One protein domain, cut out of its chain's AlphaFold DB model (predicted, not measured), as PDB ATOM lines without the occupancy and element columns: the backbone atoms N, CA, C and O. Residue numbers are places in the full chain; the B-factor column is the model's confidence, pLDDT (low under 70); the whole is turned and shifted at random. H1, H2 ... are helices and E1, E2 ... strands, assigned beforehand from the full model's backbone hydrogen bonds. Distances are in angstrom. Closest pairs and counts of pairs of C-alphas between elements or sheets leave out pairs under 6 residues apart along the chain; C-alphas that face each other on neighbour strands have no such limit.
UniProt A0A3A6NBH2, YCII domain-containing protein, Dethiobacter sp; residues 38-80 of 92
ATOM      1  N   ASP A  38     164.615 133.043 281.356       97.62
ATOM      2  CA  ASP A  38     164.821 134.486 281.540       97.62
ATOM      3  C   ASP A  38     166.300 134.911 281.425       97.62
ATOM      4  O   ASP A  38     166.638 136.089 281.552       97.62
ATOM      5  N   GLY A  39     167.217 133.962 281.200       97.06
ATOM      6  CA  GLY A  39     168.650 134.222 281.057       97.06
ATOM      7  C   GLY A  39     169.363 134.607 282.357       97.06
ATOM      8  O   GLY A  39     170.528 135.003 282.309       97.06
ATOM      9  N   LYS A  40     168.692 134.476 283.506       98.00
ATOM     10  CA  LYS A  40     169.221 134.773 284.845       98.00
ATOM     11  C   LYS A  40     169.990 133.605 285.458       98.00
ATOM     12  O   LYS A  40     170.838 133.836 286.313       98.00
ATOM     13  N   LEU A  41     169.750 132.368 285.017       98.12
ATOM     14  CA  LEU A  41     170.457 131.173 285.493       98.12
ATOM     15  C   LEU A  41     171.242 130.490 284.366       98.12
ATOM     16  O   LEU A  41     170.657 129.985 283.408       98.12
ATOM     17  N   MET A  42     172.567 130.405 284.509       96.38
ATOM     18  CA  MET A  42     173.434 129.685 283.568       96.38
ATOM     19  C   MET A  42     173.420 128.178 283.846       96.38
ATOM     20  O   MET A  42     173.159 127.367 282.951       96.38
ATOM     21  N   CYS A  43     173.658 127.794 285.100       95.56
ATOM     22  CA  CYS A  43     173.562 126.415 285.564       95.56
ATOM     23  C   CYS A  43     173.281 126.347 287.071       95.56
ATOM     24  O   CYS A  43     173.619 127.263 287.817       95.56
ATOM     25  N   ALA A  44     172.655 125.252 287.493       96.19
ATOM     26  CA  ALA A  44     172.393 124.931 288.889       96.19
ATOM     27  C   ALA A  44     172.478 123.419 289.092       96.19
ATOM     28  O   ALA A  44     172.009 122.656 288.239       96.19
ATOM     29  N   GLY A  45     173.025 122.984 290.222       92.31
ATOM     30  CA  GLY A  45     172.986 121.580 290.601       92.31
ATOM     31  C   GLY A  45     173.746 121.265 291.888       92.31
ATOM     32  O   GLY A  45     174.642 122.015 292.276       92.31
ATOM     33  N   PRO A  46     173.396 120.153 292.552       92.38
ATOM     34  CA  PRO A  46     174.149 119.656 293.693       92.38
ATOM     35  C   PRO A  46     175.517 119.120 293.256       92.38
ATOM     36  O   PRO A  46     175.688 118.672 292.118       92.38
ATOM     37  N   VAL A  47     176.474 119.100 294.182       90.06
ATOM     38  CA  VAL A  47     177.663 118.253 294.024       90.06
ATOM     39  C   VAL A  47     177.305 116.771 294.123       90.06
ATOM     40  O   VAL A  47     176.221 116.400 294.572       90.06
ATOM     41  N   THR A  48     178.228 115.908 293.703       87.56
ATOM     42  CA  THR A  48     178.015 114.456 293.595       87.56
ATOM     43  C   THR A  48     177.627 113.780 294.911       87.56
ATOM     44  O   THR A  48     176.961 112.749 294.884       87.56
ATOM     45  N   ASP A  49     178.008 114.362 296.049       84.81
ATOM     46  CA  ASP A  49     177.680 113.882 297.396       84.81
ATOM     47  C   ASP A  49     176.526 114.651 298.069       84.81
ATOM     48  O   ASP A  49     176.241 114.420 299.241       84.81
ATOM     49  N   TYR A  50     175.854 115.548 297.337       81.88
ATOM     50  CA  TYR A  50     174.699 116.338 297.783       81.88
ATOM     51  C   TYR A  50     174.916 117.207 299.032       81.88
ATOM     52  O   TYR A  50     173.945 117.710 299.595       81.88
ATOM     53  N   ARG A  51     176.164 117.443 299.461       86.19
ATOM     54  CA  ARG A  51     176.435 118.283 300.643       86.19
ATOM     55  C   ARG A  51     176.168 119.765 300.413       86.19
ATOM     56  O   ARG A  51     175.893 120.487 301.364       86.19
ATOM     57  N   TRP A  52     176.286 120.222 299.174       90.81
ATOM     58  CA  TRP A  52     175.996 121.593 298.769       90.81
ATOM     59  C   TRP A  52     175.573 121.629 297.300       90.81
ATOM     60  O   TRP A  52     175.627 120.620 296.587       90.81
ATOM     61  N   ALA A  53     175.126 122.793 296.845       93.62
ATOM     62  CA  ALA A  53     174.757 123.020 295.461       93.62
ATOM     63  C   ALA A  53     175.420 124.284 294.926       93.62
ATOM     64  O   ALA A  53     175.617 125.254 295.654       93.62
ATOM     65  N   MET A  54     175.769 124.249 293.645       96.44
ATOM     66  CA  MET A  54     176.342 125.379 292.935       96.44
ATOM     67  C   MET A  54     175.293 125.982 292.017       96.44
ATOM     68  O   MET A  54     174.628 125.259 291.272       96.44
ATOM     69  N   PHE A  55     175.200 127.304 292.041       97.75
ATOM     70  CA  PHE A  55     174.378 128.088 291.137       97.75
ATOM     71  C   PHE A  55     175.260 129.150 290.494       97.75
ATOM     72  O   PHE A  55     176.028 129.823 291.178       97.75
ATOM     73  N   ILE A  56     175.156 129.295 289.175       97.38
ATOM     74  CA  ILE A  56     175.801 130.378 288.433       97.38
ATOM     75  C   ILE A  56     174.694 131.248 287.855       97.38
ATOM     76  O   ILE A  56     174.032 130.868 286.882       97.38
ATOM     77  N   TYR A  57     174.492 132.409 288.472       98.00
ATOM     78  CA  TYR A  57     173.532 133.408 288.023       98.00
ATOM     79  C   TYR A  57     174.195 134.454 287.126       98.00
ATOM     80  O   TYR A  57     175.371 134.780 287.283       98.00
ATOM     81  N   LYS A  58     173.411 135.008 286.201       97.25
ATOM     82  CA  LYS A  58     173.752 136.200 285.427       97.25
ATOM     83  C   LYS A  58     172.879 137.351 285.918       97.25
ATOM     84  O   LYS A  58     171.711 137.452 285.548       97.25
ATOM     85  N   VAL A  59     173.454 138.192 286.767       96.75
ATOM     86  CA  VAL A  59     172.784 139.311 287.442       96.75
ATOM     87  C   VAL A  59     173.650 140.563 287.376       96.75
ATOM     88  O   VAL A  59     174.855 140.460 287.150       96.75
ATOM     89  N   GLU A  60     173.041 141.730 287.565       94.00
ATOM     90  CA  GLU A  60     173.767 143.011 287.529       94.00
ATOM     91  C   GLU A  60     174.509 143.299 288.847       94.00
ATOM     92  O   GLU A  60     175.562 143.934 288.847       94.00
ATOM     93  N   PHE A  61     173.977 142.826 289.978       95.06
ATOM     94  CA  PHE A  61     174.510 143.076 291.322       95.06
ATOM     95  C   PHE A  61     174.205 141.914 292.282       95.06
ATOM     96  O   PHE A  61     173.331 141.081 292.024       95.06
ATOM     97  N   GLU A  62     174.941 141.845 293.394       96.62
ATOM     98  CA  GLU A  62     174.889 140.735 294.356       96.62
ATOM     99  C   GLU A  62     173.498 140.556 294.991       96.62
ATOM    100  O   GLU A  62     173.026 139.431 295.162       96.62
ATOM    101  N   GLU A  63     172.800 141.653 295.289       97.88
ATOM    102  CA  GLU A  63     171.473 141.637 295.914       97.88
ATOM    103  C   GLU A  63     170.415 140.960 295.032       97.88
ATOM    104  O   GLU A  63     169.463 140.363 295.545       97.88
ATOM    105  N   GLU A  64     170.578 141.006 293.706       97.75
ATOM    106  CA  GLU A  64     169.703 140.275 292.795       97.75
ATOM    107  C   GLU A  64     169.934 138.767 292.938       97.75
ATOM    108  O   GLU A  64     168.968 138.028 293.113       97.75
ATOM    109  N   ALA A  65     171.191 138.299 292.965       98.00
ATOM    110  CA  ALA A  65     171.488 136.885 293.217       98.00
ATOM    111  C   ALA A  65     170.920 136.426 294.567       98.00
ATOM    112  O   ALA A  65     170.282 135.377 294.634       98.00
ATOM    113  N   ARG A  66     171.070 137.240 295.616       98.06
ATOM    114  CA  ARG A  66     170.480 136.979 296.936       98.06
ATOM    115  C   ARG A  66     168.965 136.800 296.862       98.06
ATOM    116  O   ARG A  66     168.433 135.816 297.366       98.06
ATOM    117  N   SER A  67     168.284 137.703 296.160       98.19
ATOM    118  CA  SER A  67     166.831 137.642 295.972       98.19
ATOM    119  C   SER A  67     166.396 136.378 295.222       98.19
ATOM    120  O   SER A  67     165.357 135.805 295.543       98.19
ATOM    121  N   LEU A  68     167.182 135.920 294.241       98.25
ATOM    122  CA  LEU A  68     166.909 134.678 293.509       98.25
ATOM    123  C   LEU A  68     167.093 133.441 294.402       98.25
ATOM    124  O   LEU A  68     166.247 132.548 294.403       98.25
ATOM    125  N   ILE A  69     168.164 133.406 295.197       97.75
ATOM    126  CA  ILE A  69     168.434 132.326 296.153       97.75
ATOM    127  C   ILE A  69     167.289 132.224 297.170       97.75
ATOM    128  O   ILE A  69     166.723 131.151 297.364       97.75
ATOM    129  N   GLU A  70     166.892 133.346 297.772       97.44
ATOM    130  CA  GLU A  70     165.864 133.377 298.819       97.44
ATOM    131  C   GLU A  70     164.437 133.162 298.282       97.44
ATOM    132  O   GLU A  70     163.522 132.765 299.014       97.44
ATOM    133  N   ALA A  71     164.224 133.392 296.983       97.62
ATOM    134  CA  ALA A  71     162.963 133.108 296.314       97.62
ATOM    135  C   ALA A  71     162.768 131.619 295.983       97.62
ATOM    136  O   ALA A  71     161.611 131.217 295.783       97.62
ATOM    137  N   ASP A  72     163.846 130.826 295.951       97.00
ATOM    138  CA  ASP A  72     163.827 129.403 295.618       97.00
ATOM    139  C   ASP A  72     162.909 128.622 296.587       97.00
ATOM    140  O   ASP A  72     163.045 128.743 297.812       97.00
ATOM    141  N   PRO A  73     161.976 127.790 296.082       94.75
ATOM    142  CA  PRO A  73     161.162 126.903 296.916       94.75
ATOM    143  C   PRO A  73     161.978 126.046 297.891       94.75
ATOM    144  O   PRO A  73     161.546 125.816 299.019       94.75
ATOM    145  N   PHE A  74     163.177 125.610 297.498       92.88
ATOM    146  CA  PHE A  74     164.061 124.862 298.383       92.88
ATOM    147  C   PHE A  74     164.587 125.702 299.549       92.88
ATOM    148  O   PHE A  74     164.603 125.206 300.677       92.88
ATOM    149  N   PHE A  75     164.938 126.968 299.320       93.69
ATOM    150  CA  PHE A  75     165.348 127.872 300.395       93.69
ATOM    151  C   PHE A  75     164.185 128.172 301.346       93.69
ATOM    152  O   PHE A  75     164.312 128.039 302.562       93.69
ATOM    153  N   LYS A  76     163.004 128.490 300.801       92.31
ATOM    154  CA  LYS A  76     161.803 128.815 301.595       92.31
ATOM    155  C   LYS A  76     161.336 127.677 302.494       92.31
ATOM    156  O   LYS A  76     160.752 127.924 303.546       92.31
ATOM    157  N   CYS A  77     161.587 126.438 302.086       89.44
ATOM    158  CA  CYS A  77     161.292 125.251 302.878       89.44
ATOM    159  C   CYS A  77     162.459 124.804 303.775       89.44
ATOM    160  O   CYS A  77     162.345 123.776 304.437       89.44
ATOM    161  N   GLY A  78     163.561 125.560 303.813       88.44
ATOM    162  CA  GLY A  78     164.704 125.307 304.690       88.44
ATOM    163  C   GLY A  78     165.595 124.142 304.258       88.44
ATOM    164  O   GLY A  78     166.327 123.608 305.086       88.44
ATOM    165  N   PHE A  79     165.550 123.720 302.988       86.00
ATOM    166  CA  PHE A  79     166.407 122.631 302.491       86.00
ATOM    167  C   PHE A  79     167.873 123.034 302.388       86.00
ATOM    168  O   PHE A  79     168.762 122.209 302.579       86.00
ATOM    169  N   PHE A  80     168.116 124.304 302.095       88.50
ATOM    170  CA  PHE A  80     169.386 124.957 302.332       88.50
ATOM    171  C   PHE A  80     169.073 126.340 302.895       88.50
ATOM    172  O   PHE A  80     168.094 126.967 302.495       88.50
TER     173      PHE A  80
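What this domain is: This is residues 38 to 80 of the 92 residues of the protein "YCII domain-containing protein" of Dethiobacter sp (UniProt A0A3A6NBH2). The model is an open clip: a long two-strand hairpin, E1 and E2, makes one arm, and the chain then folds back so that helix H1 makes the other arm, nearest to E2 at the end of the hairpin away from its loop. The short helix H2 follows H1, and residues 73 to 79, which hold it, stand free beyond H1. The printed part has 43 residues, with two named strands and then two named helices, in the order E1 E2 H1 H2; the sheet, E1 - E2, is antiparallel, and the class is mixed, helices and strands. The whole is only just compact, close to loose, with a radius of gyration of the C-alphas of 10.9 A and spans of 31 by 21 by 17 A.

Where its parts are: Strand E1 is residues 41 to 46, 14.6 A from first to last C-alpha, and begins with C-alpha 41 at (170.457, 131.173, 285.493). Strand E2 is residues 53 to 57, 12.8 A long. Helix H1 is residues 62 to 71, 14.3 A long, and begins with C-alpha 62 at (174.889, 140.735, 294.356). Helix H2 is residues 73 to 76, 5.1 A long, and ends with C-alpha 76 at (161.803, 128.815, 301.595).

How they stand to each other: E1 and E2 form a hairpin, antiparallel, with 177 degrees between their directions. The C-alphas of Leu 41 and Tyr 57 face each other at 4.6 A, and those of Pro 46 and Ala 53 at 3.8 A. Within hydrogen-bond range across the pair are, among others, N 42 and O 56 at 2.8 A and N 54 and O 45 at 2.9 A. E2 and H1 have 1 pair of C-alphas within 8 A, the closest, those of Tyr 57 and Ala 65, at 6.6 A; within 10 A there are 7 pairs. E1 and H1 are apart. H1 and H2 are close but not clearly touching, with 2 pairs of C-alphas within 8 A; the closest are those of Glu 70 and Lys 76, 6.7 A apart. H2 is apart from both E1 and E2. In H1 every O i to N i+4 pair is within hydrogen-bond range; H2, with 4 residues, is too short for such a pair, and its 1 pair of O i and N i+3 is not within range.

The domain as a whole: The two C-alphas farthest apart are those of Asp 49, in the loop of the hairpin, and Glu 60, between E2 and H1, at 31.0 A. The C-alphas of Asp 38 and Phe 80, the first and last printed, are 23.3 A apart. The printed part has no cut. The links E2 to H1 and H1 to H2 are tight, and the link E1 to E2, of 6 residues, is short. The mean pLDDT of the printed part is 94.2, and no printed residue is under 70.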